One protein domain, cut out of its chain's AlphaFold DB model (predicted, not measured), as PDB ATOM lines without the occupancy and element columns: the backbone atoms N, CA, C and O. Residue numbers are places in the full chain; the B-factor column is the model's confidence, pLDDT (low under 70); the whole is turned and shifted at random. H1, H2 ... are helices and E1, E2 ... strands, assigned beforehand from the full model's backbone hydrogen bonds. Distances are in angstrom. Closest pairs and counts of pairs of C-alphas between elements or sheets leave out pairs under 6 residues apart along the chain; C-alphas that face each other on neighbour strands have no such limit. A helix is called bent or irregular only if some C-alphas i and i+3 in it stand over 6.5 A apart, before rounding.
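This is residues 36 to 238 of the 250 residues of an uncharacterized protein of Deltaproteobacteria bacterium (UniProt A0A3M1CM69). Picture a long bundle of helices running lengthwise, with H4 in its core and a small three-stranded sheet at one end, one face of which is covered by H1. H1 and H7b pack on the part of H4 toward the sheet and H3 packs along H4; toward the other end H5 packs on H4, H6 on H5 and H7a on H6, and short H2 packs on H7a. The printed part has 203 residues with three named strands and then seven named helices, in the order E1 E2 E3 H1 H2 H3 H4 H5 H6 H7; the sheet runs E1 - E2 - E3, antiparallel throughout, and the class is mostly helix. The whole is only just loose, close to compact, with a radius of gyration of the C-alphas of 20.2 A, and its spans of 66 by 33 by 24 A make it only just elongated.

Look first at the sheet, a meander, each strand the antiparallel neighbour of the one before: E1, residues 36 to 39, E2, residues 45 to 50, and E3, residues 53 to 58. E1 and E2 form a hairpin with N 38 and O 47 at 2.9 A, and E2 and E3 another with N 48 and O 55 at 2.8 A, both within hydrogen-bond range. H1, residues 66 to 85, is on the sheet at a height over the sheet of 8.4 A, over E2 and E3 and slantwise to the strands at 37 degrees to E2 on the local plane; sheet and helix are two layers. Its closest C-alphas to E3 are those of His 80 and Ser 53, 6.0 A apart. Next find H7, residues 203 to 233, assigned as one helix by its hydrogen bonds but bent, with C-alphas 213 and 216 6.8 A apart; its arms H7a, residues 203 to 213, and H7b, residues 216 to 233, stand at a shallow tilt of 28 degrees. H1 touches H7b with residues 67 to 75 alone, closest at the C-alphas of Arg 68 and Val 233, 5.8 A. H4, residues 135 to 161, touches H7b, opposite ways at a shallow tilt of 13 degrees, with the C-alphas of Ala 140 and Ala 222 closest at 4.7 A. H3, residues 108 to 129, forms a helical hairpin with H4, closest at the C-alphas of Val 125 and Val 145, 6.4 A. H5, residues 168 to 182, touches H4 at the C-alphas of Val 174 and Ala 157, 5.3 A. H6, residues 187 to 200, touches H5 at the C-alphas of Ala 198 and Arg 171, 5.6 A, and H7a at those of Phe 197 and Phe 206, 6.0 A. H2, residues 89 to 95, touches H7a at a steep tilt of 39 degrees, closest at the C-alphas of Val 90 and Pro 208, 5.6 A. H1, H3, H4, H5, H6, H7a and H7b form a bundle, helices side by side. Every O i to N i+4 pair is within hydrogen-bond range in H1, H2, H3, H6 and H7b; the counts are 21 of 23 in H4, 9 of 11 in H5 and 6 of 7 in H7a.

Find C-alpha 36 at (230.230, 218.081, 160.634), where E1 begins; E2 is 16.6 A long and E3 16.8 A. H1 is 27.1 A long and H3 31.8 A. From C-alpha 135 at (235.750, 199.523, 166.664), H4 runs 39.7 A to C-alpha 161; H4 and H5 are irregular, with C-alphas 136 and 139, and 177 and 180, 7.5 A apart. H7b runs 26.0 A and ends at C-alpha 233, at (237.632, 200.513, 155.773).

The two C-alphas farthest apart are those of Gly 42 and Gln 167, 66.9 A. The printed part has no cut. The link from H2 to H3, residues 96 to 107, is long. Look in the B-factor column for pLDDT under 70 at residues 97 to 103 and residue 165; the mean of the printed part is 90.4.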
ATOM      1  N   LYS A  36     231.130 217.939 161.789       93.44
ATOM      2  CA  LYS A  36     230.230 218.081 160.634       93.44
ATOM      3  C   LYS A  36     230.791 217.339 159.430       93.44
ATOM      4  O   LYS A  36     231.995 217.406 159.179       93.44
ATOM      5  N   TYR A  37     229.905 216.678 158.690       93.00
ATOM      6  CA  TYR A  37     230.204 216.028 157.416       93.00
ATOM      7  C   TYR A  37     229.550 216.809 156.283       93.00
ATOM      8  O   TYR A  37     228.343 217.054 156.327       93.00
ATOM      9  N   VAL A  38     230.332 217.165 155.272       90.69
ATOM     10  CA  VAL A  38     229.858 217.855 154.071       90.69
ATOM     11  C   VAL A  38     230.331 217.056 152.851       90.69
ATOM     12  O   VAL A  38     231.498 217.168 152.482       90.69
ATOM     13  N   PRO A  39     229.489 216.187 152.261       88.25
ATOM     14  CA  PRO A  39     229.828 215.509 151.012       88.25
ATOM     15  C   PRO A  39     229.760 216.495 149.844       88.25
ATOM     16  O   PRO A  39     228.844 217.316 149.778       88.25
ATOM     17  N   TYR A  40     230.701 216.390 148.913       87.31
ATOM     18  CA  TYR A  40     230.677 217.172 147.682       87.31
ATOM     19  C   TYR A  40     229.833 216.449 146.632       87.31
ATOM     20  O   TYR A  40     230.106 215.299 146.279       87.31
ATOM     21  N   GLU A  41     228.817 217.133 146.109       83.81
ATOM     22  CA  GLU A  41     228.036 216.647 144.969       83.81
ATOM     23  C   GLU A  41     228.951 216.414 143.751       83.81
ATOM     24  O   GLU A  41     230.021 217.000 143.628       83.81
ATOM     25  N   GLY A  42     228.601 215.481 142.880       82.81
ATOM     26  CA  GLY A  42     229.508 214.936 141.856       82.81
ATOM     27  C   GLY A  42     230.728 214.093 142.324       82.81
ATOM     28  O   GLY A  42     231.225 213.329 141.505       82.81
ATOM     29  N   THR A  43     231.176 214.104 143.606       87.12
ATOM     30  CA  THR A  43     232.396 213.363 144.053       87.12
ATOM     31  C   THR A  43     232.260 212.354 145.225       87.12
ATOM     32  O   THR A  43     231.325 212.388 146.028       87.12
ATOM     33  N   ASP A  44     233.230 211.440 145.338       87.06
ATOM     34  CA  ASP A  44     233.408 210.524 146.473       87.06
ATOM     35  C   ASP A  44     234.099 211.199 147.673       87.06
ATOM     36  O   ASP A  44     234.497 210.535 148.631       87.06
ATOM     37  N   ILE A  45     234.233 212.522 147.652       90.81
ATOM     38  CA  ILE A  45     234.930 213.297 148.667       90.81
ATOM     39  C   ILE A  45     233.907 213.855 149.655       90.81
ATOM     40  O   ILE A  45     232.831 214.331 149.289       90.81
ATOM     41  N   ALA A  46     234.255 213.824 150.935       91.06
ATOM     42  CA  ALA A  46     233.564 214.593 151.953       91.06
ATOM     43  C   ALA A  46     234.563 215.380 152.792       91.06
ATOM     44  O   ALA A  46     235.599 214.861 153.218       91.06
ATOM     45  N   GLN A  47     234.211 216.626 153.081       93.00
ATOM     46  CA  GLN A  47     234.894 217.421 154.081       93.00
ATOM     47  C   GLN A  47     234.358 217.057 155.466       93.00
ATOM     48  O   GLN A  47     233.154 217.119 155.734       93.00
ATOM     49  N   ILE A  48     235.269 216.695 156.363       92.94
ATOM     50  CA  ILE A  48     234.991 216.491 157.779       92.94
ATOM     51  C   ILE A  48     235.657 217.630 158.545       92.94
ATOM     52  O   ILE A  48     236.833 217.941 158.340       92.94
ATOM     53  N   SER A  49     234.894 218.269 159.427       93.00
ATOM     54  CA  SER A  49     235.371 219.381 160.250       93.00
ATOM     55  C   SER A  49     235.168 219.103 161.733       93.00
ATOM     56  O   SER A  49     234.163 218.508 162.121       93.00
ATOM     57  N   TYR A  50     236.134 219.538 162.542       93.38
ATOM     58  CA  TYR A  50     236.126 219.474 163.999       93.38
ATOM     59  C   TYR A  50     236.951 220.638 164.563       93.38
ATOM     60  O   TYR A  50     238.151 220.730 164.302       93.38
ATOM     61  N   ALA A  51     236.314 221.522 165.338       89.38
ATOM     62  CA  ALA A  51     236.931 222.747 165.854       89.38
ATOM     63  C   ALA A  51     237.639 223.549 164.734       89.38
ATOM     64  O   ALA A  51     236.999 223.939 163.755       89.38
ATOM     65  N   THR A  52     238.948 223.792 164.857       84.62
ATOM     66  CA  THR A  52     239.756 224.457 163.819       84.62
ATOM     67  C   THR A  52     240.305 223.493 162.764       84.62
ATOM     68  O   THR A  52     240.776 223.945 161.722       84.62
ATOM     69  N   SER A  53     240.232 222.177 162.981       87.94
ATOM     70  CA  SER A  53     240.713 221.181 162.023       87.94
ATOM     71  C   SER A  53     239.666 220.829 160.977       87.94
ATOM     72  O   SER A  53     238.491 220.591 161.267       87.94
ATOM     73  N   ARG A  54     240.119 220.762 159.728       90.12
ATOM     74  CA  ARG A  54     239.318 220.391 158.563       90.12
ATOM     75  C   ARG A  54     240.157 219.463 157.702       90.12
ATOM     76  O   ARG A  54     241.332 219.752 157.486       90.12
ATOM     77  N   ARG A  55     239.581 218.355 157.240       91.19
ATOM     78  CA  ARG A  55     240.212 217.477 156.246       91.19
ATOM     79  C   ARG A  55     239.179 216.894 155.305       91.19
ATOM     80  O   ARG A  55     238.030 216.675 155.681       91.19
ATOM     81  N   GLU A  56     239.628 216.622 154.095       92.50
ATOM     82  CA  GLU A  56     238.837 215.979 153.060       92.50
ATOM     83  C   GLU A  56     239.227 214.508 152.959       92.50
ATOM     84  O   GLU A  56     240.412 214.161 152.911       92.50
ATOM     85  N   PHE A  57     238.218 213.644 152.952       92.38
ATOM     86  CA  PHE A  57     238.376 212.198 152.904       92.38
ATOM     87  C   PHE A  57     237.511 211.604 151.798       92.38
ATOM     88  O   PHE A  57     236.392 212.063 151.565       92.38
ATOM     89  N   ARG A  58     237.993 210.532 151.169       90.50
ATOM     90  CA  ARG A  58     237.230 209.744 150.194       90.50
ATOM     91  C   ARG A  58     236.208 208.839 150.892       90.50
ATOM     92  O   ARG A  58     236.479 207.675 151.182       90.50
ATOM     93  N   VAL A  59     235.051 209.396 151.253       88.25
ATOM     94  CA  VAL A  59     233.956 208.696 151.962       88.25
ATOM     95  C   VAL A  59     232.555 208.968 151.382       88.25
ATOM     96  O   VAL A  59     231.567 208.494 151.935       88.25
ATOM     97  N   GLY A  60     232.463 209.722 150.286       79.12
ATOM     98  CA  GLY A  60     231.235 210.151 149.618       79.12
ATOM     99  C   GLY A  60     230.511 209.042 148.846       79.12
ATOM    100  O   GLY A  60     230.802 207.864 149.008       79.12
ATOM    101  N   TYR A  61     229.541 209.457 148.034       82.00
ATOM    102  CA  TYR A  61     228.552 208.659 147.296       82.00
ATOM    103  C   TYR A  61     227.804 207.510 148.000       82.00
ATOM    104  O   TYR A  61     228.363 206.689 148.726       82.00
ATOM    105  N   PRO A  62     226.497 207.356 147.718       80.06
ATOM    106  CA  PRO A  62     225.785 206.121 148.017       80.06
ATOM    107  C   PRO A  62     226.364 204.909 147.254       80.06
ATOM    108  O   PRO A  62     226.725 205.057 146.088       80.06
ATOM    109  N   PRO A  63     226.371 203.697 147.847       84.69
ATOM    110  CA  PRO A  63     225.904 203.380 149.196       84.69
ATOM    111  C   PRO A  63     226.907 203.828 150.271       84.69
ATOM    112  O   PRO A  63     228.033 203.332 150.346       84.69
ATOM    113  N   TYR A  64     226.470 204.729 151.157       87.94
ATOM    114  CA  TYR A  64     227.332 205.270 152.203       87.94
ATOM    115  C   TYR A  64     227.725 204.187 153.206       87.94
ATOM    116  O   TYR A  64     226.877 203.573 153.858       87.94
ATOM    117  N   ARG A  65     229.033 204.004 153.395       90.38
ATOM    118  CA  ARG A  65     229.576 203.096 154.409       90.38
ATOM    119  C   ARG A  65     229.833 203.873 155.693       90.38
ATOM    120  O   ARG A  65     230.822 204.590 155.797       90.38
ATOM    121  N   LYS A  66     228.952 203.715 156.685       92.44
ATOM    122  CA  LYS A  66     229.026 204.400 157.993       92.44
ATOM    123  C   LYS A  66     230.414 204.329 158.638       92.44
ATOM    124  O   LYS A  66     230.901 205.323 159.165       92.44
ATOM    125  N   GLU A  67     231.063 203.173 158.550       94.38
ATOM    126  CA  GLU A  67     232.396 202.955 159.116       94.38
ATOM    127  C   GLU A  67     233.457 203.884 158.519       94.38
ATOM    128  O   GLU A  67     234.319 204.358 159.254       94.38
ATOM    129  N   ARG A  68     233.361 204.215 157.222       94.88
ATOM    130  CA  ARG A  68     234.293 205.137 156.563       94.88
ATOM    131  C   ARG A  68     234.226 206.531 157.174       94.88
ATOM    132  O   ARG A  68     235.249 207.082 157.565       94.88
ATOM    133  N   PHE A  69     233.016 207.064 157.334       95.25
ATOM    134  CA  PHE A  69     232.796 208.363 157.971       95.25
ATOM    135  C   PHE A  69     233.297 208.381 159.417       95.25
ATOM    136  O   PHE A  69     233.984 209.313 159.822       95.25
ATOM    137  N   HIS A  70     233.002 207.334 160.190       96.69
ATOM    138  CA  HIS A  70     233.349 207.278 161.614       96.69
ATOM    139  C   HIS A  70     234.853 207.108 161.853       96.69
ATOM    140  O   HIS A  70     235.399 207.705 162.780       96.69
ATOM    141  N   VAL A  71     235.542 206.329 161.015       97.38
ATOM    142  CA  VAL A  71     237.006 206.199 161.066       97.38
ATOM    143  C   VAL A  71     237.687 207.495 160.619       97.38
ATOM    144  O   VAL A  71     238.609 207.946 161.298       97.38
ATOM    145  N   ALA A  72     237.207 208.131 159.546       96.06
ATOM    146  CA  ALA A  72     237.714 209.425 159.085       96.06
ATOM    147  C   ALA A  72     237.517 210.532 160.138       96.06
ATOM    148  O   ALA A  72     238.432 211.311 160.412       96.06
ATOM    149  N   GLU A  73     236.356 210.554 160.797       96.44
ATOM    150  CA  GLU A  73     236.090 211.428 161.939       96.44
ATOM    151  C   GLU A  73     237.098 211.207 163.070       96.44
ATOM    152  O   GLU A  73     237.712 212.163 163.541       96.44
ATOM    153  N   TYR A  74     237.295 209.957 163.501       97.56
ATOM    154  CA  TYR A  74     238.244 209.657 164.569       97.56
ATOM    155  C   TYR A  74     239.670 210.086 164.197       97.56
ATOM    156  O   TYR A  74     240.385 210.655 165.027       97.56
ATOM    157  N   ALA A  75     240.087 209.848 162.950       96.62
ATOM    158  CA  ALA A  75     241.386 210.280 162.447       96.62
ATOM    159  C   ALA A  75     241.548 211.808 162.527       96.62
ATOM    160  O   ALA A  75     242.581 212.285 162.997       96.62
ATOM    161  N   LEU A  76     240.517 212.575 162.155       95.88
ATOM    162  CA  LEU A  76     240.522 214.035 162.269       95.88
ATOM    163  C   LEU A  76     240.617 214.505 163.726       95.88
ATOM    164  O   LEU A  76     241.481 215.320 164.045       95.88
ATOM    165  N   ILE A  77     239.743 214.000 164.605       96.31
ATOM    166  CA  ILE A  77     239.694 214.420 166.015       96.31
ATOM    167  C   ILE A  77     241.013 214.081 166.711       96.31
ATOM    168  O   ILE A  77     241.608 214.938 167.359       96.31
ATOM    169  N   SER A  78     241.498 212.845 166.570       95.19
ATOM    170  CA  SER A  78     242.736 212.414 167.230       95.19
ATOM    171  C   SER A  78     243.959 213.192 166.733       95.19
ATOM    172  O   SER A  78     244.806 213.572 167.544       95.19
ATOM    173  N   ALA A  79     244.028 213.506 165.434       93.38
ATOM    174  CA  ALA A  79     245.067 214.371 164.885       93.38
ATOM    175  C   ALA A  79     244.971 215.805 165.428       93.38
ATOM    176  O   ALA A  79     245.996 216.366 165.819       93.38
ATOM    177  N   HIS A  80     243.762 216.376 165.502       94.25
ATOM    178  CA  HIS A  80     243.530 217.710 166.059       94.25
ATOM    179  C   HIS A  80     243.987 217.793 167.516       94.25
ATOM    180  O   HIS A  80     244.815 218.634 167.865       94.25
ATOM    181  N   LEU A  81     243.493 216.878 168.353       93.31
ATOM    182  CA  LEU A  81     243.796 216.844 169.780       93.31
ATOM    183  C   LEU A  81     245.298 216.686 170.035       93.31
ATOM    184  O   LEU A  81     245.849 217.355 170.904       93.31
ATOM    185  N   ARG A  82     245.985 215.858 169.241       90.56
ATOM    186  CA  ARG A  82     247.438 215.690 169.347       90.56
ATOM    187  C   ARG A  82     248.220 216.927 168.896       90.56
ATOM    188  O   ARG A  82     249.222 217.241 169.525       90.56
ATOM    189  N   LYS A  83     247.823 217.576 167.796       88.88
ATOM    190  CA  LYS A  83     248.589 218.681 167.180       88.88
ATOM    191  C   LYS A  83     248.345 220.024 167.867       88.88
ATOM    192  O   LYS A  83     249.278 220.805 167.987       88.88
ATOM    193  N   TYR A  84     247.109 220.298 168.285       89.19
ATOM    194  CA  TYR A  84     246.697 221.634 168.730       89.19
ATOM    195  C   TYR A  84     246.314 221.710 170.206       89.19
ATOM    196  O   TYR A  84     246.449 222.775 170.800       89.19
ATOM    197  N   GLU A  85     245.834 220.619 170.810       90.81
ATOM    198  CA  GLU A  85     245.406 220.636 172.218       90.81
ATOM    199  C   GLU A  85     246.405 219.988 173.185       90.81
ATOM    200  O   GLU A  85     246.291 220.196 174.395       90.81
ATOM    201  N   ARG A  86     247.386 219.219 172.691       92.31
ATOM    202  CA  ARG A  86     248.454 218.648 173.519       92.31
ATOM    203  C   ARG A  86     249.369 219.765 174.027       92.31
ATOM    204  O   ARG A  86     249.999 220.429 173.208       92.31
ATOM    205  N   PRO A  87     249.486 219.966 175.353       90.31
ATOM    206  CA  PRO A  87     250.431 220.941 175.878       90.31
ATOM    207  C   PRO A  87     251.873 220.535 175.540       90.31
ATOM    208  O   PRO A  87     252.236 219.368 175.658       90.31
ATOM    209  N   ASP A  88     252.724 221.479 175.152       88.00
ATOM    210  CA  ASP A  88     254.120 221.172 174.827       88.00
ATOM    211  C   ASP A  88     255.025 221.394 176.049       88.00
ATOM    212  O   ASP A  88     255.584 222.469 176.268       88.00
ATOM    213  N   MET A  89     255.145 220.359 176.887       87.88
ATOM    214  CA  MET A  89     256.022 220.386 178.065       87.88
ATOM    215  C   MET A  89     257.495 220.532 177.681       87.88
ATOM    216  O   MET A  89     258.257 221.168 178.406       87.88
ATOM    217  N   VAL A  90     257.897 219.962 176.540       87.62
ATOM    218  CA  VAL A  90     259.275 220.034 176.044       87.62
ATOM    219  C   VAL A  90     259.618 221.468 175.668       87.62
ATOM    220  O   VAL A  90     260.658 221.970 176.099       87.62
ATOM    221  N   ALA A  91     258.755 222.139 174.903       86.50
ATOM    222  CA  ALA A  91     258.939 223.544 174.562       86.50
ATOM    223  C   ALA A  91     259.002 224.412 175.819       86.50
ATOM    224  O   ALA A  91     259.872 225.269 175.922       86.50
ATOM    225  N   GLU A  92     258.152 224.160 176.813       86.25
ATOM    226  CA  GLU A  92     258.117 225.010 178.004       86.25
ATOM    227  C   GLU A  92     259.311 224.829 178.936       86.25
ATOM    228  O   GLU A  92     259.775 225.794 179.539       86.25
ATOM    229  N   ILE A  93     259.869 223.623 179.004       85.31
ATOM    230  CA  ILE A  93     261.159 223.389 179.658       85.31
ATOM    231  C   ILE A  93     262.283 224.123 178.906       85.31
ATOM    232  O   ILE A  93     263.152 224.726 179.535       85.31
ATOM    233  N   LYS A  94     262.257 224.105 177.567       80.44
ATOM    234  CA  LYS A  94     263.263 224.759 176.712       80.44
ATOM    235  C   LYS A  94     263.156 226.280 176.663       80.44
ATOM    236  O   LYS A  94     264.145 226.919 176.351       80.44
ATOM    237  N   LEU A  95     261.988 226.860 176.917       77.31
ATOM    238  CA  LEU A  95     261.777 228.315 176.916       77.31
ATOM    239  C   LEU A  95     261.978 228.942 178.300       77.31
ATOM    240  O   LEU A  95     261.972 230.166 178.434       77.31
ATOM    241  N   ALA A  96     262.127 228.128 179.342       73.44
ATOM    242  CA  ALA A  96     262.277 228.632 180.691       73.44
ATOM    243  C   ALA A  96     263.637 229.337 180.883       73.44
ATOM    244  O   ALA A  96     264.664 228.823 180.438       73.44
ATOM    245  N   PRO A  97     263.669 230.503 181.555       58.44
ATOM    246  CA  PRO A  97     264.899 231.260 181.749       58.44
ATOM    247  C   PRO A  97     265.900 230.473 182.603       58.44
ATOM    248  O   PRO A  97     265.524 229.906 183.630       58.44
ATOM    249  N   ARG A  98     267.178 230.520 182.192       58.84
ATOM    250  CA  ARG A  98     268.337 229.831 182.792       58.84
ATOM    251  C   ARG A  98     268.304 228.303 182.619       58.84
ATOM    252  O   ARG A  98     267.950 227.555 183.524       58.84
ATOM    253  N   HIS A  99     268.751 227.843 181.449       56.72
ATOM    254  CA  HIS A  99     268.901 226.421 181.088       56.72
ATOM    255  C   HIS A  99     270.000 225.671 181.869       56.72
ATOM    256  O   HIS A  99     270.302 224.529 181.547       56.72
ATOM    257  N   SER A 100     270.624 226.288 182.875       49.53
ATOM    258  CA  SER A 100     271.692 225.682 183.670       49.53
ATOM    259  C   SER A 100     271.174 225.143 185.008       49.53
ATOM    260  O   SER A 100     270.453 225.813 185.752       49.53
ATOM    261  N   SER A 101     271.574 223.912 185.326       53.38
ATOM    262  CA  SER A 101     271.392 223.254 186.627       53.38
ATOM    263  C   SER A 101     271.827 224.139 187.810       53.38
ATOM    264  O   SER A 101     272.859 224.798 187.675       53.38
ATOM    265  N   PRO A 102     271.174 224.108 188.994       55.66
ATOM    266  CA  PRO A 102     269.894 223.494 189.382       55.66
ATOM    267  C   PRO A 102     268.713 224.503 189.423       55.66
ATOM    268  O   PRO A 102     267.672 224.250 190.034       55.66
ATOM    269  N   GLU A 103     268.843 225.660 188.770       63.94
ATOM    270  CA  GLU A 103     267.948 226.807 188.982       63.94
ATOM    271  C   GLU A 103     266.547 226.645 188.367       63.94
ATOM    272  O   GLU A 103     265.563 227.144 188.922       63.94
ATOM    273  N   LEU A 104     266.412 225.887 187.272       70.88
ATOM    274  CA  LEU A 104     265.126 225.699 186.586       70.88
ATOM    275  C   LEU A 104     264.061 225.089 187.508       70.88
ATOM    276  O   LEU A 104     262.940 225.586 187.619       70.88
ATOM    277  N   THR A 105     264.426 224.026 188.226       71.19
ATOM    278  CA  THR A 105     263.536 223.355 189.178       71.19
ATOM    279  C   THR A 105     263.290 224.171 190.441       71.19
ATOM    280  O   THR A 105     262.385 223.822 191.195       71.19
ATOM    281  N   ALA A 106     264.051 225.241 190.696       73.25
ATOM    282  CA  ALA A 106     263.858 226.172 191.814       73.25
ATOM    283  C   ALA A 106     262.836 227.269 191.495       73.25
ATOM    284  O   ALA A 106     262.196 227.803 192.399       73.25
ATOM    285  N   ASN A 107     262.669 227.590 190.211       81.31
ATOM    286  CA  ASN A 107     261.919 228.753 189.775       81.31
ATOM    287  C   ASN A 107     260.399 228.597 190.037       81.31
ATOM    288  O   ASN A 107     259.754 227.731 189.438       81.31
ATOM    289  N   PRO A 108     259.782 229.447 190.883       82.44
ATOM    290  CA  PRO A 108     258.369 229.323 191.248       82.44
ATOM    291  C   PRO A 108     257.414 229.576 190.074       82.44
ATOM    292  O   PRO A 108     256.349 228.954 190.002       82.44
ATOM    293  N   VAL A 109     257.794 230.441 189.128       85.19
ATOM    294  CA  VAL A 109     257.008 230.719 187.916       85.19
ATOM    295  C   VAL A 109     256.981 229.481 187.027       85.19
ATOM    296  O   VAL A 109     255.906 229.048 186.607       85.19
ATOM    297  N   PHE A 110     258.146 228.867 186.809       85.88
ATOM    298  CA  PHE A 110     258.252 227.629 186.043       85.88
ATOM    299  C   PHE A 110     257.451 226.495 186.698       85.88
ATOM    300  O   PHE A 110     256.633 225.872 186.029       85.88
ATOM    301  N   ARG A 111     257.586 226.287 188.016       86.75
ATOM    302  CA  ARG A 111     256.816 225.275 188.769       86.75
ATOM    303  C   ARG A 111     255.307 225.436 188.587       86.75
ATOM    304  O   ARG A 111     254.609 224.470 188.276       86.75
ATOM    305  N   LYS A 112     254.798 226.664 188.746       88.56
ATOM    306  CA  LYS A 112     253.370 226.978 188.573       88.56
ATOM    307  C   LYS A 112     252.913 226.708 187.139       88.56
ATOM    308  O   LYS A 112     251.853 226.113 186.939       88.56
ATOM    309  N   LYS A 113     253.714 227.109 186.146       89.00
ATOM    310  CA  LYS A 113     253.425 226.884 184.724       89.00
ATOM    311  C   LYS A 113     253.413 225.390 184.389       89.00
ATOM    312  O   LYS A 113     252.442 224.914 183.812       89.00
ATOM    313  N   PHE A 114     254.416 224.642 184.841       90.38
ATOM    314  CA  PHE A 114     254.527 223.196 184.653       90.38
ATOM    315  C   PHE A 114     253.332 222.438 185.256       90.38
ATOM    316  O   PHE A 114     252.698 221.630 184.577       90.38
ATOM    317  N   SER A 115     252.946 222.762 186.495       91.31
ATOM    318  CA  SER A 115     251.758 222.181 187.143       91.31
ATOM    319  C   SER A 115     250.467 222.489 186.368       91.31
ATOM    320  O   SER A 115     249.615 221.617 186.177       91.31
ATOM    321  N   SER A 116     250.330 223.717 185.852       92.19
ATOM    322  CA  SER A 116     249.197 224.114 185.006       92.19
ATOM    323  C   SER A 116     249.134 223.308 183.702       92.19
ATOM    324  O   SER A 116     248.081 222.774 183.348       92.19
ATOM    325  N   LEU A 117     250.270 223.140 183.018       92.19
ATOM    326  CA  LEU A 117     250.364 222.338 181.796       92.19
ATOM    327  C   LEU A 117     249.993 220.877 182.052       92.19
ATOM    328  O   LEU A 117     249.267 220.285 181.255       92.19
ATOM    329  N   ARG A 118     250.413 220.304 183.188       94.31
ATOM    330  CA  ARG A 118     250.042 218.932 183.554       94.31
ATOM    331  C   ARG A 118     248.530 218.802 183.730       94.31
ATOM    332  O   ARG A 118     247.931 217.866 183.208       94.31
ATOM    333  N   LYS A 119     247.892 219.754 184.414       94.12
ATOM    334  CA  LYS A 119     246.425 219.774 184.550       94.12
ATOM    335  C   LYS A 119     245.728 219.904 183.191       94.12
ATOM    336  O   LYS A 119     244.673 219.312 182.986       94.12
ATOM    337  N   ASN A 120     246.310 220.644 182.245       93.75
ATOM    338  CA  ASN A 120     245.790 220.717 180.877       93.75
ATOM    339  C   ASN A 120     245.926 219.378 180.134       93.75
ATOM    340  O   ASN A 120     244.991 218.981 179.440       93.75
ATOM    341  N   TYR A 121     247.018 218.640 180.344       93.06
ATOM    342  CA  TYR A 121     247.160 217.262 179.861       93.06
ATOM    343  C   TYR A 121     246.080 216.332 180.428       93.06
ATOM    344  O   TYR A 121     245.478 215.558 179.687       93.06
ATOM    345  N   GLU A 122     245.796 216.414 181.729       94.88
ATOM    346  CA  GLU A 122     244.746 215.609 182.369       94.88
ATOM    347  C   GLU A 122     243.366 215.911 181.772       94.88
ATOM    348  O   GLU A 122     242.607 214.990 181.464       94.88
ATOM    349  N   LYS A 123     243.069 217.192 181.512       95.44
ATOM    350  CA  LYS A 123     241.848 217.606 180.801       95.44
ATOM    351  C   LYS A 123     241.796 217.045 179.378       95.44
ATOM    352  O   LYS A 123     240.740 216.574 178.961       95.44
ATOM    353  N   LEU A 124     242.907 217.066 178.641       94.81
ATOM    354  CA  LEU A 124     242.993 216.477 177.301       94.81
ATOM    355  C   LEU A 124     242.718 214.967 177.327       94.81
ATOM    356  O   LEU A 124     241.935 214.469 176.520       94.81
ATOM    357  N   VAL A 125     243.321 214.234 178.264       95.62
ATOM    358  CA  VAL A 125     243.089 212.790 178.418       95.62
ATOM    359  C   VAL A 125     241.636 212.503 178.800       95.62
ATOM    360  O   VAL A 125     241.039 211.575 178.254       95.62
ATOM    361  N   ALA A 126     241.025 213.315 179.666       95.25
ATOM    362  CA  ALA A 126     239.602 213.202 179.980       95.25
ATOM    363  C   ALA A 126     238.718 213.424 178.739       95.25
ATOM    364  O   ALA A 126     237.799 212.643 178.497       95.25
ATOM    365  N   LYS A 127     239.029 214.429 177.905       93.81
ATOM    366  CA  LYS A 127     238.349 214.632 176.614       93.81
ATOM    367  C   LYS A 127     238.491 213.410 175.704       93.81
ATOM    368  O   LYS A 127     237.493 212.976 175.140       93.81
ATOM    369  N   LEU A 128     239.697 212.848 175.585       95.31
ATOM    370  CA  LEU A 128     239.954 211.654 174.773       95.31
ATOM    371  C   LEU A 128     239.135 210.451 175.254       95.31
ATOM    372  O   LEU A 128     238.505 209.798 174.431       95.31
ATOM    373  N   ASN A 129     239.084 210.198 176.563       95.06
ATOM    374  CA  ASN A 129     238.310 209.091 177.135       95.06
ATOM    375  C   ASN A 129     236.797 209.215 176.895       95.06
ATOM    376  O   ASN A 129     236.100 208.206 176.852       95.06
ATOM    377  N   ASN A 130     236.295 210.438 176.721       95.44
ATOM    378  CA  ASN A 130     234.885 210.698 176.436       95.44
ATOM    379  C   ASN A 130     234.534 210.579 174.944       95.44
ATOM    380  O   ASN A 130     233.361 210.705 174.582       95.44
ATOM    381  N   LEU A 131     235.519 210.356 174.067       95.56
ATOM    382  CA  LEU A 131     235.254 210.163 172.648       95.56
ATOM    383  C   LEU A 131     234.542 208.836 172.409       95.56
ATOM    384  O   LEU A 131     234.900 207.782 172.933       95.56
ATOM    385  N   ARG A 132     233.570 208.871 171.508       97.31
ATOM    386  CA  ARG A 132     233.029 207.666 170.895       97.31
ATOM    387  C   ARG A 132     233.998 207.211 169.812       97.31
ATOM    388  O   ARG A 132     234.266 207.939 168.856       97.31
ATOM    389  N   VAL A 133     234.525 206.002 169.976       97.12
ATOM    390  CA  VAL A 133     235.589 205.452 169.128       97.12
ATOM    391  C   VAL A 133     235.033 204.321 168.260       97.12
ATOM    392  O   VAL A 133     234.435 203.384 168.795       97.12
ATOM    393  N   PRO A 134     235.224 204.354 166.928       97.06
ATOM    394  CA  PRO A 134     234.838 203.238 166.072       97.06
ATOM    395  C   PRO A 134     235.688 202.001 166.394       97.06
ATOM    396  O   PRO A 134     236.879 202.118 166.680       97.06
ATOM    397  N   ARG A 135     235.099 200.801 166.291       96.62
ATOM    398  CA  ARG A 135     235.750 199.523 166.664       96.62
ATOM    399  C   ARG A 135     237.136 199.331 166.035       96.62
ATOM    400  O   ARG A 135     238.047 198.818 166.677       96.62
ATOM    401  N   LYS A 136     237.311 199.776 164.788       96.44
ATOM    402  CA  LYS A 136     238.582 199.701 164.051       96.44
ATOM    403  C   LYS A 136     239.697 200.550 164.676       96.44
ATOM    404  O   LYS A 136     240.863 200.185 164.584       96.44
ATOM    405  N   CYS A 137     239.351 201.628 165.379       97.81
ATOM    406  CA  CYS A 137     240.307 202.553 165.987       97.81
ATOM    407  C   CYS A 137     240.573 202.285 167.477       97.81
ATOM    408  O   CYS A 137     241.416 202.960 168.064       97.81
ATOM    409  N   THR A 138     239.912 201.309 168.111       97.81
ATOM    410  CA  THR A 138     240.020 201.071 169.565       97.81
ATOM    411  C   THR A 138     241.457 200.799 170.021       97.81
ATOM    412  O   THR A 138     241.892 201.335 171.038       97.81
ATOM    413  N   LYS A 139     242.238 200.028 169.249       97.88
ATOM    414  CA  LYS A 139     243.655 199.761 169.564       97.88
ATOM    415  C   LYS A 139     244.512 201.028 169.485       97.88
ATOM    416  O   LYS A 139     245.317 201.280 170.378       97.88
ATOM    417  N   ALA A 140     244.317 201.832 168.437       97.69
ATOM    418  CA  ALA A 140     245.009 203.108 168.274       97.69
ATOM    419  C   ALA A 140     244.661 204.076 169.414       97.69
ATOM    420  O   ALA A 140     245.545 204.716 169.979       97.69
ATOM    421  N   HIS A 141     243.382 204.129 169.791       98.06
ATOM    422  CA  HIS A 141     242.887 204.955 170.883       98.06
ATOM    423  C   HIS A 141     243.482 204.568 172.235       98.06
ATOM    424  O   HIS A 141     244.029 205.424 172.928       98.06
ATOM    425  N   ALA A 142     243.455 203.279 172.579       98.06
ATOM    426  CA  ALA A 142     244.048 202.786 173.817       98.06
ATOM    427  C   ALA A 142     245.549 203.113 173.895       98.06
ATOM    428  O   ALA A 142     246.039 203.540 174.939       98.06
ATOM    429  N   MET A 143     246.278 202.971 172.781       97.69
ATOM    430  CA  MET A 143     247.693 203.339 172.716       97.69
ATOM    431  C   MET A 143     247.905 204.847 172.898       97.69
ATOM    432  O   MET A 143     248.783 205.232 173.671       97.69
ATOM    433  N   LEU A 144     247.112 205.689 172.229       97.19
ATOM    434  CA  LEU A 144     247.173 207.147 172.353       97.19
ATOM    435  C   LEU A 144     246.937 207.588 173.803       97.19
ATOM    436  O   LEU A 144     247.795 208.245 174.390       97.19
ATOM    437  N   VAL A 145     245.817 207.168 174.399       97.50
ATOM    438  CA  VAL A 145     245.444 207.515 175.778       97.50
ATOM    439  C   VAL A 145     246.508 207.052 176.766       97.50
ATOM    440  O   VAL A 145     246.986 207.858 177.561       97.50
ATOM    441  N   LYS A 146     246.936 205.784 176.688       96.94
ATOM    442  CA  LYS A 146     247.960 205.243 177.593       96.94
ATOM    443  C   LYS A 146     249.270 206.023 177.489       96.94
ATOM    444  O   LYS A 146     249.903 206.295 178.495       96.94
ATOM    445  N   THR A 147     249.676 206.398 176.277       96.75
ATOM    446  CA  THR A 147     250.927 207.139 176.054       96.75
ATOM    447  C   THR A 147     250.878 208.535 176.677       96.75
ATOM    448  O   THR A 147     251.818 208.923 177.360       96.75
ATOM    449  N   LEU A 148     249.760 209.249 176.532       95.94
ATOM    450  CA  LEU A 148     249.576 210.556 177.173       95.94
ATOM    451  C   LEU A 148     249.465 210.441 178.703       95.94
ATOM    452  O   LEU A 148     249.965 211.298 179.424       95.94
ATOM    453  N   GLN A 149     248.859 209.368 179.221       96.56
ATOM    454  CA  GLN A 149     248.850 209.079 180.661       96.56
ATOM    455  C   GLN A 149     250.255 208.800 181.208       96.56
ATOM    456  O   GLN A 149     250.583 209.245 182.306       96.56
ATOM    457  N   ASP A 150     251.086 208.083 180.456       96.25
ATOM    458  CA  ASP A 150     252.471 207.801 180.834       96.25
ATOM    459  C   ASP A 150     253.313 209.097 180.866       96.25
ATOM    460  O   ASP A 150     254.092 209.304 181.797       96.25
ATOM    461  N   GLU A 151     253.088 210.023 179.928       95.88
ATOM    462  CA  GLU A 151     253.696 211.364 179.941       95.88
ATOM    463  C   GLU A 151     253.229 212.213 181.140       95.88
ATOM    464  O   GLU A 151     254.043 212.874 181.791       95.88
ATOM    465  N   ILE A 152     251.940 212.145 181.500       96.00
ATOM    466  CA  ILE A 152     251.418 212.776 182.725       96.00
ATOM    467  C   ILE A 152     252.127 212.222 183.959       96.00
ATOM    468  O   ILE A 152     252.534 212.998 184.820       96.00
ATOM    469  N   ARG A 153     252.308 210.900 184.055       96.25
ATOM    470  CA  ARG A 153     252.992 210.267 185.196       96.25
ATOM    471  C   ARG A 153     254.447 210.712 185.313       96.25
ATOM    472  O   ARG A 153     254.904 210.965 186.426       96.25
ATOM    473  N   LEU A 154     255.147 210.883 184.191       95.75
ATOM    474  CA  LEU A 154     256.485 211.480 184.180       95.75
ATOM    475  C   LEU A 154     256.469 212.905 184.745       95.75
ATOM    476  O   LEU A 154     257.254 213.226 185.638       95.75
ATOM    477  N   ALA A 155     255.543 213.745 184.275       94.25
ATOM    478  CA  ALA A 155     255.390 215.104 184.788       94.25
ATOM    479  C   ALA A 155     255.046 215.122 186.292       94.25
ATOM    480  O   ALA A 155     255.607 215.921 187.040       94.25
ATOM    481  N   GLN A 156     254.187 214.212 186.762       94.44
ATOM    482  CA  GLN A 156     253.852 214.066 188.184       94.44
ATOM    483  C   GLN A 156     255.066 213.661 189.026       94.44
ATOM    484  O   GLN A 156     255.253 214.210 190.110       94.44
ATOM    485  N   ALA A 157     255.897 212.730 188.547       93.75
ATOM    486  CA  ALA A 157     257.110 212.314 189.251       93.75
ATOM    487  C   ALA A 157     258.083 213.494 189.428       93.75
ATOM    488  O   ALA A 157     258.572 213.738 190.532       93.75
ATOM    489  N   ILE A 158     258.286 214.282 188.369       91.44
ATOM    490  CA  ILE A 158     259.110 215.500 188.396       91.44
ATOM    491  C   ILE A 158     258.551 216.531 189.377       91.44
ATOM    492  O   ILE A 158     259.288 217.009 190.239       91.44
ATOM    493  N   GLU A 159     257.254 216.837 189.294       89.88
ATOM    494  CA  GLU A 159     256.600 217.804 190.185       89.88
ATOM    495  C   GLU A 159     256.701 217.368 191.654       89.88
ATOM    496  O   GLU A 159     257.026 218.173 192.526       89.88
ATOM    497  N   LYS A 160     256.477 216.081 191.935       89.31
ATOM    498  CA  LYS A 160     256.495 215.520 193.292       89.31
ATOM    499  C   LYS A 160     257.882 215.552 193.933       89.31
ATOM    500  O   LYS A 160     257.981 215.790 195.138       89.31
ATOM    501  N   ARG A 161     258.930 215.238 193.168       86.50
ATOM    502  CA  ARG A 161     260.293 215.053 193.691       86.50
ATOM    503  C   ARG A 161     261.129 216.321 193.539       86.50
ATOM    504  O   ARG A 161     261.520 216.914 194.539       86.50
ATOM    505  N   LEU A 162     261.319 216.794 192.308       81.25
ATOM    506  CA  LEU A 162     262.312 217.825 191.978       81.25
ATOM    507  C   LEU A 162     261.892 219.243 192.369       81.25
ATOM    508  O   LEU A 162     262.742 220.093 192.627       81.25
ATOM    509  N   PHE A 163     260.589 219.527 192.437       78.19
ATOM    510  CA  PHE A 163     260.129 220.828 192.940       78.19
ATOM    511  C   PHE A 163     260.138 220.891 194.468       78.19
ATOM    512  O   PHE A 163     260.172 221.984 195.033       78.19
ATOM    513  N   LYS A 164     260.141 219.739 195.144       70.69
ATOM    514  CA  LYS A 164     260.210 219.670 196.604       70.69
ATOM    515  C   LYS A 164     261.653 219.723 197.101       70.69
ATOM    516  O   LYS A 164     261.933 220.442 198.053       70.69
ATOM    517  N   SER A 165     262.552 218.988 196.455       66.75
ATOM    518  CA  SER A 165     263.966 218.931 196.812       66.75
ATOM    519  C   SER A 165     264.808 218.639 195.563       66.75
ATOM    520  O   SER A 165     264.415 217.872 194.689       66.75
ATOM    521  N   GLN A 166     265.944 219.326 195.435       72.38
ATOM    522  CA  GLN A 166     266.819 219.281 194.247       72.38
ATOM    523  C   GLN A 166     268.040 218.380 194.454       72.38
ATOM    524  O   GLN A 166     269.032 218.470 193.725       72.38
ATOM    525  N   GLN A 167     267.980 217.529 195.474       78.62
ATOM    526  CA  GLN A 167     269.064 216.632 195.829       78.62
ATOM    527  C   GLN A 167     269.205 215.523 194.786       78.62
ATOM    528  O   GLN A 167     268.248 215.150 194.105       78.62
ATOM    529  N   VAL A 168     270.403 214.947 194.694       80.00
ATOM    530  CA  VAL A 168     270.686 213.808 193.804       80.00
ATOM    531  C   VAL A 168     269.700 212.660 194.052       80.00
ATOM    532  O   VAL A 168     269.143 212.107 193.106       80.00
ATOM    533  N   ARG A 169     269.372 212.392 195.324       86.19
ATOM    534  CA  ARG A 169     268.393 211.371 195.722       86.19
ATOM    535  C   ARG A 169     267.006 211.590 195.110       86.19
ATOM    536  O   ARG A 169     266.340 210.622 194.761       86.19
ATOM    537  N   ASP A 170     266.556 212.833 194.947       86.94
ATOM    538  CA  ASP A 170     265.251 213.109 194.331       86.94
ATOM    539  C   ASP A 170     265.248 212.810 192.832       86.94
ATOM    540  O   ASP A 170     264.228 212.365 192.306       86.94
ATOM    541  N   ARG A 171     266.392 212.970 192.155       88.62
ATOM    542  CA  ARG A 171     266.563 212.607 190.738       88.62
ATOM    543  C   ARG A 171     266.446 211.098 190.545       88.62
ATOM    544  O   ARG A 171     265.696 210.644 189.683       88.62
ATOM    545  N   GLU A 172     267.108 210.322 191.398       89.88
ATOM    546  CA  GLU A 172     266.986 208.858 191.405       89.88
ATOM    547  C   GLU A 172     265.548 208.411 191.692       89.88
ATOM    548  O   GLU A 172     265.037 207.481 191.065       89.88
ATOM    549  N   LEU A 173     264.867 209.088 192.621       91.94
ATOM    550  CA  LEU A 173     263.478 208.785 192.957       91.94
ATOM    551  C   LEU A 173     262.509 209.105 191.812       91.94
ATOM    552  O   LEU A 173     261.544 208.361 191.652       91.94
ATOM    553  N   VAL A 174     262.762 210.136 190.992       93.19
ATOM    554  CA  VAL A 174     262.002 210.348 189.742       93.19
ATOM    555  C   VAL A 174     262.130 209.126 188.841       93.19
ATOM    556  O   VAL A 174     261.115 208.598 188.395       93.19
ATOM    557  N   CYS A 175     263.356 208.652 188.615       94.44
ATOM    558  CA  CYS A 175     263.611 207.470 187.796       94.44
ATOM    559  C   CYS A 175     262.901 206.224 188.334       94.44
ATOM    560  O   CYS A 175     262.213 205.546 187.575       94.44
ATOM    561  N   ARG A 176     262.956 205.969 189.646       94.56
ATOM    562  CA  ARG A 176     262.220 204.852 190.272       94.56
ATOM    563  C   ARG A 176     260.703 204.978 190.125       94.56
ATOM    564  O   ARG A 176     260.031 203.981 189.868       94.56
ATOM    565  N   ASP A 177     260.156 206.186 190.268       95.25
ATOM    566  CA  ASP A 177     258.710 206.426 190.172       95.25
ATOM    567  C   ASP A 177     258.173 206.116 188.751       95.25
ATOM    568  O   ASP A 177     257.018 205.708 188.608       95.25
ATOM    569  N   VAL A 178     259.001 206.254 187.704       96.44
ATOM    570  CA  VAL A 178     258.609 205.996 186.299       96.44
ATOM    571  C   VAL A 178     259.179 204.704 185.702       96.44
ATOM    572  O   VAL A 178     258.839 204.339 184.574       96.44
ATOM    573  N   GLU A 179     260.004 203.980 186.454       96.62
ATOM    574  CA  GLU A 179     260.715 202.781 186.004       96.62
ATOM    575  C   GLU A 179     259.765 201.730 185.425       96.62
ATOM    576  O   GLU A 179     259.943 201.269 184.300       96.62
ATOM    577  N   LYS A 180     258.687 201.416 186.150       96.50
ATOM    578  CA  LYS A 180     257.689 200.411 185.740       96.50
ATOM    579  C   LYS A 180     256.961 200.759 184.437       96.50
ATOM    580  O   LYS A 180     256.280 199.904 183.876       96.50
ATOM    581  N   ILE A 181     257.059 202.006 183.982       96.44
ATOM    582  CA  ILE A 181     256.395 202.504 182.778       96.44
ATOM    583  C   ILE A 181     257.342 202.418 181.582       96.44
ATOM    584  O   ILE A 181     256.958 201.885 180.541       96.44
ATOM    585  N   PHE A 182     258.561 202.948 181.724       97.56
ATOM    586  CA  PHE A 182     259.479 203.143 180.599       97.56
ATOM    587  C   PHE A 182     260.542 202.054 180.474       97.56
ATOM    588  O   PHE A 182     260.868 201.667 179.354       97.56
ATOM    589  N   ARG A 183     261.027 201.491 181.587       97.31
ATOM    590  CA  ARG A 183     262.059 200.445 181.561       97.31
ATOM    591  C   ARG A 183     261.636 199.192 180.779       97.31
ATOM    592  O   ARG A 183     262.450 198.702 180.005       97.31
ATOM    593  N   PRO A 184     260.379 198.700 180.865       97.44
ATOM    594  CA  PRO A 184     259.937 197.568 180.042       97.44
ATOM    595  C   PRO A 184     259.863 197.861 178.537       97.44
ATOM    596  O   PRO A 184     259.701 196.932 177.751       97.44
ATOM    597  N   LEU A 185     259.907 199.134 178.124       95.06
ATOM    598  CA  LEU A 185     259.862 199.518 176.711       95.06
ATOM    599  C   LEU A 185     261.251 199.462 176.072       95.06
ATOM    600  O   LEU A 185     261.367 199.021 174.933       95.06
ATOM    601  N   ASP A 186     262.269 199.918 176.802       97.06
ATOM    602  CA  ASP A 186     263.684 199.837 176.433       97.06
ATOM    603  C   ASP A 186     264.534 200.042 177.696       97.06
ATOM    604  O   ASP A 186     264.728 201.170 178.158       97.06
ATOM    605  N   ALA A 187     265.005 198.939 178.281       97.12
ATOM    606  CA  ALA A 187     265.734 198.974 179.543       97.12
ATOM    607  C   ALA A 187     267.084 199.685 179.401       97.12
ATOM    608  O   ALA A 187     267.417 200.528 180.227       97.12
ATOM    609  N   ALA A 188     267.824 199.402 178.325       97.12
ATOM    610  CA  ALA A 188     269.137 199.993 178.093       97.12
ATOM    611  C   ALA A 188     269.030 201.511 177.918       97.12
ATOM    612  O   ALA A 188     269.779 202.268 178.542       97.12
ATOM    613  N   LYS A 189     268.060 201.973 177.118       97.06
ATOM    614  CA  LYS A 189     267.863 203.407 176.908       97.06
ATOM    615  C   LYS A 189     267.373 204.109 178.167       97.06
ATOM    616  O   LYS A 189     267.823 205.218 178.454       97.06
ATOM    617  N   PHE A 190     266.461 203.485 178.910       97.44
ATOM    618  CA  PHE A 190     265.950 204.041 180.157       97.44
ATOM    619  C   PHE A 190     267.053 204.174 181.213       97.44
ATOM    620  O   PHE A 190     267.244 205.261 181.761       97.44
ATOM    621  N   ASP A 191     267.813 203.102 181.442       96.88
ATOM    622  CA  ASP A 191     268.879 203.059 182.444       96.88
ATOM    623  C   ASP A 191     269.989 204.077 182.095       96.88
ATOM    624  O   ASP A 191     270.451 204.806 182.978       96.88
ATOM    625  N   GLN A 192     270.327 204.238 180.805       96.88
ATOM    626  CA  GLN A 192     271.240 205.288 180.329       96.88
ATOM    627  C   GLN A 192     270.734 206.695 180.681       96.88
ATOM    628  O   GLN A 192     271.458 207.477 181.298       96.88
ATOM    629  N   LEU A 193     269.490 207.024 180.311       96.31
ATOM    630  CA  LEU A 193     268.920 208.356 180.546       96.31
ATOM    631  C   LEU A 193     268.816 208.683 182.038       96.31
ATOM    632  O   LEU A 193     269.027 209.828 182.436       96.31
ATOM    633  N   CYS A 194     268.516 207.684 182.867       95.06
ATOM    634  CA  CYS A 194     268.460 207.842 184.314       95.06
ATOM    635  C   CYS A 194     269.838 208.029 184.953       95.06
ATOM    636  O   CYS A 194     269.976 208.870 185.843       95.06
ATOM    637  N   SER A 195     270.863 207.318 184.474       93.88
ATOM    638  CA  SER A 195     272.250 207.539 184.896       93.88
ATOM    639  C   SER A 195     272.719 208.954 184.546       93.88
ATOM    640  O   SER A 195     273.204 209.683 185.415       93.88
ATOM    641  N   ASP A 196     272.504 209.383 183.298       92.25
ATOM    642  CA  ASP A 196     272.852 210.732 182.837       92.25
ATOM    643  C   ASP A 196     272.146 211.810 183.669       92.25
ATOM    644  O   ASP A 196     272.746 212.822 184.045       92.25
ATOM    645  N   PHE A 197     270.870 211.587 183.990       91.06
ATOM    646  CA  PHE A 197     270.084 212.525 184.779       91.06
ATOM    647  C   PHE A 197     270.504 212.578 186.248       91.06
ATOM    648  O   PHE A 197     270.553 213.666 186.821       91.06
ATOM    649  N   ALA A 198     270.856 211.448 186.863       87.88
ATOM    650  CA  ALA A 198     271.375 211.430 188.228       87.88
ATOM    651  C   ALA A 198     272.662 212.268 188.337       87.88
ATOM    652  O   ALA A 198     272.766 213.125 189.223       87.88
ATOM    653  N   GLN A 199     273.581 212.094 187.379       86.69
ATOM    654  CA  GLN A 199     274.864 212.797 187.331       86.69
ATOM    655  C   GLN A 199     274.707 214.293 187.031       86.69
ATOM    656  O   GLN A 199     275.188 215.135 187.788       86.69
ATOM    657  N   LYS A 200     274.014 214.642 185.940       85.44
ATOM    658  CA  LYS A 200     273.956 216.025 185.432       85.44
ATOM    659  C   LYS A 200     272.816 216.839 186.043       85.44
ATOM    660  O   LYS A 200     272.926 218.052 186.180       85.44
ATOM    661  N   GLY A 201     271.711 216.192 186.413       82.94
ATOM    662  CA  GLY A 201     270.523 216.857 186.959       82.94
ATOM    663  C   GLY A 201     269.793 217.774 185.986       82.94
ATOM    664  O   GLY A 201     268.944 218.556 186.410       82.94
ATOM    665  N   ASP A 202     270.122 217.703 184.698       86.25
ATOM    666  CA  ASP A 202     269.577 218.604 183.696       86.25
ATOM    667  C   ASP A 202     268.209 218.120 183.205       86.25
ATOM    668  O   ASP A 202     268.085 217.234 182.354       86.25
ATOM    669  N   LEU A 203     267.157 218.730 183.755       86.88
ATOM    670  CA  LEU A 203     265.779 218.454 183.361       86.88
ATOM    671  C   LEU A 203     265.502 218.846 181.899       86.88
ATOM    672  O   LEU A 203     264.663 218.213 181.254       86.88
ATOM    673  N   SER A 204     266.215 219.850 181.373       87.12
ATOM    674  CA  SER A 204     266.080 220.312 179.988       87.12
ATOM    675  C   SER A 204     266.623 219.321 178.966       87.12
ATOM    676  O   SER A 204     266.200 219.337 177.811       87.12
ATOM    677  N   VAL A 205     267.469 218.391 179.408       88.62
ATOM    678  CA  VAL A 205     267.951 217.266 178.603       88.62
ATOM    679  C   VAL A 205     267.136 216.006 178.887       88.62
ATOM    680  O   VAL A 205     266.668 215.353 177.953       88.62
ATOM    681  N   PHE A 206     266.913 215.675 180.162       91.56
ATOM    682  CA  PHE A 206     266.260 214.425 180.555       91.56
ATOM    683  C   PHE A 206     264.819 214.311 180.048       91.56
ATOM    684  O   PHE A 206     264.473 213.311 179.414       91.56
ATOM    685  N   TYR A 207     263.978 215.323 180.286       93.25
ATOM    686  CA  TYR A 207     262.564 215.235 179.911       93.25
ATOM    687  C   TYR A 207     262.378 215.118 178.391       93.25
ATOM    688  O   TYR A 207     261.687 214.191 177.959       93.25
ATOM    689  N   PRO A 208     263.017 215.960 177.549       93.38
ATOM    690  CA  PRO A 208     262.892 215.811 176.101       93.38
ATOM    691  C   PRO A 208     263.463 214.493 175.576       93.38
ATOM    692  O   PRO A 208     262.909 213.934 174.630       93.38
ATOM    693  N   ALA A 209     264.528 213.965 176.187       94.56
ATOM    694  CA  ALA A 209     265.095 212.680 175.790       94.56
ATOM    695  C   ALA A 209     264.145 211.507 176.089       94.56
ATOM    696  O   ALA A 209     263.945 210.657 175.220       94.56
ATOM    697  N   ILE A 210     263.499 211.491 177.263       96.25
ATOM    698  CA  ILE A 210     262.462 210.499 177.597       96.25
ATOM    699  C   ILE A 210     261.250 210.648 176.667       96.25
ATOM    700  O   ILE A 210     260.771 209.655 176.114       96.25
ATOM    701  N   ALA A 211     260.768 211.877 176.455       95.38
ATOM    702  CA  ALA A 211     259.630 212.140 175.578       95.38
ATOM    703  C   ALA A 211     259.904 211.653 174.145       95.38
ATOM    704  O   ALA A 211     259.103 210.914 173.575       95.38
ATOM    705  N   SER A 212     261.074 211.976 173.595       95.12
ATOM    706  CA  SER A 212     261.488 211.531 172.262       95.12
ATOM    707  C   SER A 212     261.607 210.004 172.167       95.12
ATOM    708  O   SER A 212     261.044 209.393 171.256       95.12
ATOM    709  N   ALA A 213     262.287 209.369 173.127       95.31
ATOM    710  CA  ALA A 213     262.549 207.931 173.092       95.31
ATOM    711  C   ALA A 213     261.280 207.085 173.282       95.31
ATOM    712  O   ALA A 213     261.108 206.077 172.602       95.31
ATOM    713  N   PHE A 214     260.374 207.490 174.176       96.88
ATOM    714  CA  PHE A 214     259.268 206.630 174.608       96.88
ATOM    715  C   PHE A 214     257.883 207.152 174.232       96.88
ATOM    716  O   PHE A 214     257.006 206.358 173.876       96.88
ATOM    717  N   ILE A 215     257.660 208.465 174.307       96.19
ATOM    718  CA  ILE A 215     256.340 209.070 174.094       96.19
ATOM    719  C   ILE A 215     256.091 209.265 172.598       96.19
ATOM    720  O   ILE A 215     255.164 208.661 172.053       96.19
ATOM    721  N   GLU A 216     256.950 210.009 171.901       95.19
ATOM    722  CA  GLU A 216     256.767 210.323 170.477       95.19
ATOM    723  C   GLU A 216     256.752 209.069 169.601       95.19
ATOM    724  O   GLU A 216     255.908 208.932 168.709       95.19
ATOM    725  N   GLN A 217     257.606 208.086 169.901       94.81
ATOM    726  CA  GLN A 217     257.592 206.807 169.189       94.81
ATOM    727  C   GLN A 217     256.249 206.079 169.321       94.81
ATOM    728  O   GLN A 217     255.733 205.524 168.346       94.81
ATOM    729  N   ARG A 218     255.651 206.073 170.516       95.94
ATOM    730  CA  ARG A 218     254.352 205.430 170.752       95.94
ATOM    731  C   ARG A 218     253.199 206.227 170.154       95.94
ATOM    732  O   ARG A 218     252.270 205.618 169.628       95.94
ATOM    733  N   LEU A 219     253.270 207.556 170.158       95.56
ATOM    734  CA  LEU A 219     252.301 208.405 169.460       95.56
ATOM    735  C   LEU A 219     252.352 208.182 167.944       95.56
ATOM    736  O   LEU A 219     251.303 208.068 167.312       95.56
ATOM    737  N   SER A 220     253.548 208.044 167.367       95.75
ATOM    738  CA  SER A 220     253.725 207.674 165.958       95.75
ATOM    739  C   SER A 220     253.134 206.292 165.659       95.75
ATOM    740  O   SER A 220     252.372 206.136 164.703       95.75
ATOM    741  N   LYS A 221     253.389 205.291 166.516       96.69
ATOM    742  CA  LYS A 221     252.766 203.959 166.402       96.69
ATOM    743  C   LYS A 221     251.235 204.033 166.475       96.69
ATOM    744  O   LYS A 221     250.567 203.372 165.683       96.69
ATOM    745  N   ALA A 222     250.672 204.857 167.362       96.94
ATOM    746  CA  ALA A 222     249.227 205.068 167.436       96.94
ATOM    747  C   ALA A 222     248.672 205.664 166.132       96.94
ATOM    748  O   ALA A 222     247.651 205.183 165.645       96.94
ATOM    749  N   THR A 223     249.356 206.638 165.521       96.12
ATOM    750  CA  THR A 223     248.973 207.191 164.206       96.12
ATOM    751  C   THR A 223     248.981 206.134 163.113       96.12
ATOM    752  O   THR A 223     247.984 205.995 162.415       96.12
ATOM    753  N   LYS A 224     250.031 205.312 163.033       97.00
ATOM    754  CA  LYS A 224     250.097 204.206 162.062       97.00
ATOM    755  C   LYS A 224     248.943 203.214 162.231       97.00
ATOM    756  O   LYS A 224     248.440 202.668 161.255       97.00
ATOM    757  N   LEU A 225     248.487 202.980 163.465       97.88
ATOM    758  CA  LEU A 225     247.306 202.150 163.719       97.88
ATOM    759  C   LEU A 225     246.005 202.813 163.241       97.88
ATOM    760  O   LEU A 225     245.110 202.104 162.788       97.88
ATOM    761  N   VAL A 226     245.893 204.144 163.318       97.12
ATOM    762  CA  VAL A 226     244.762 204.883 162.727       97.12
ATOM    763  C   VAL A 226     244.793 204.792 161.206       97.12
ATOM    764  O   VAL A 226     243.774 204.467 160.607       97.12
ATOM    765  N   GLU A 227     245.950 205.008 160.586       95.75
ATOM    766  CA  GLU A 227     246.129 204.891 159.133       95.75
ATOM    767  C   GLU A 227     245.803 203.477 158.643       95.75
ATOM    768  O   GLU A 227     245.098 203.300 157.651       95.75
ATOM    769  N   LYS A 228     246.221 202.450 159.392       97.00
ATOM    770  CA  LYS A 228     245.825 201.066 159.122       97.00
ATOM    771  C   LYS A 228     244.308 200.881 159.216       97.00
ATOM    772  O   LYS A 228     243.720 200.264 158.335       97.00
ATOM    773  N   ALA A 229     243.668 201.421 160.254       96.88
ATOM    774  CA  ALA A 229     242.216 201.359 160.398       96.88
ATOM    775  C   ALA A 229     241.496 202.065 159.238       96.88
ATOM    776  O   ALA A 229     240.490 201.545 158.759       96.88
ATOM    777  N   MET A 230     242.020 203.203 158.766       96.44
ATOM    778  CA  MET A 230     241.529 203.909 157.577       96.44
ATOM    779  C   MET A 230     241.636 203.033 156.327       96.44
ATOM    780  O   MET A 230     240.632 202.849 155.637       96.44
ATOM    781  N   ALA A 231     242.799 202.427 156.080       94.75
ATOM    782  CA  ALA A 231     243.010 201.535 154.943       94.75
ATOM    783  C   ALA A 231     242.054 200.328 154.965       94.75
ATOM    784  O   ALA A 231     241.448 200.003 153.948       94.75
ATOM    785  N   GLU A 232     241.837 199.710 156.134       95.62
ATOM    786  CA  GLU A 232     240.926 198.563 156.287       95.62
ATOM    787  C   GLU A 232     239.472 198.877 155.904       95.62
ATOM    788  O   GLU A 232     238.772 198.005 155.389       95.62
ATOM    789  N   VAL A 233     238.994 200.099 156.159       94.50
ATOM    790  CA  VAL A 233     237.632 200.513 155.773       94.50
ATOM    791  C   VAL A 233     237.583 201.189 154.395       94.50
ATOM    792  O   VAL A 233     236.494 201.497 153.899       94.50
ATOM    793  N   GLY A 234     238.734 201.387 153.744       92.00
ATOM    794  CA  GLY A 234     238.873 202.085 152.466       92.00
ATOM    795  C   GLY A 234     238.616 203.588 152.574       92.00
ATOM    796  O   GLY A 234     237.858 204.129 151.772       92.00
ATOM    797  N   VAL A 235     239.159 204.230 153.611       93.31
ATOM    798  CA  VAL A 235     239.211 205.690 153.773       93.31
ATOM    799  C   VAL A 235     240.585 206.176 153.335       93.31
ATOM    800  O   VAL A 235     241.603 205.682 153.814       93.31
ATOM    801  N   GLU A 236     240.604 207.213 152.509       90.25
ATOM    802  CA  GLU A 236     241.823 207.873 152.045       90.25
ATOM    803  C   GLU A 236     241.703 209.384 152.248       90.25
ATOM    804  O   GLU A 236     240.597 209.933 152.214       90.25
ATOM    805  N   TYR A 237     242.830 210.068 152.445       89.12
ATOM    806  CA  TYR A 237     242.865 211.527 152.347       89.12
ATOM    807  C   TYR A 237     242.641 211.932 150.886       89.12
ATOM    808  O   TYR A 237     243.299 211.403 149.994       89.12
ATOM    809  N   ALA A 238     241.724 212.868 150.636       84.94
ATOM    810  CA  ALA A 238     241.453 213.346 149.278       84.94
ATOM    811  C   ALA A 238     242.547 214.300 148.770       84.94
ATOM    812  O   ALA A 238     242.855 214.321 147.582       84.94
TER     813      ALA A 238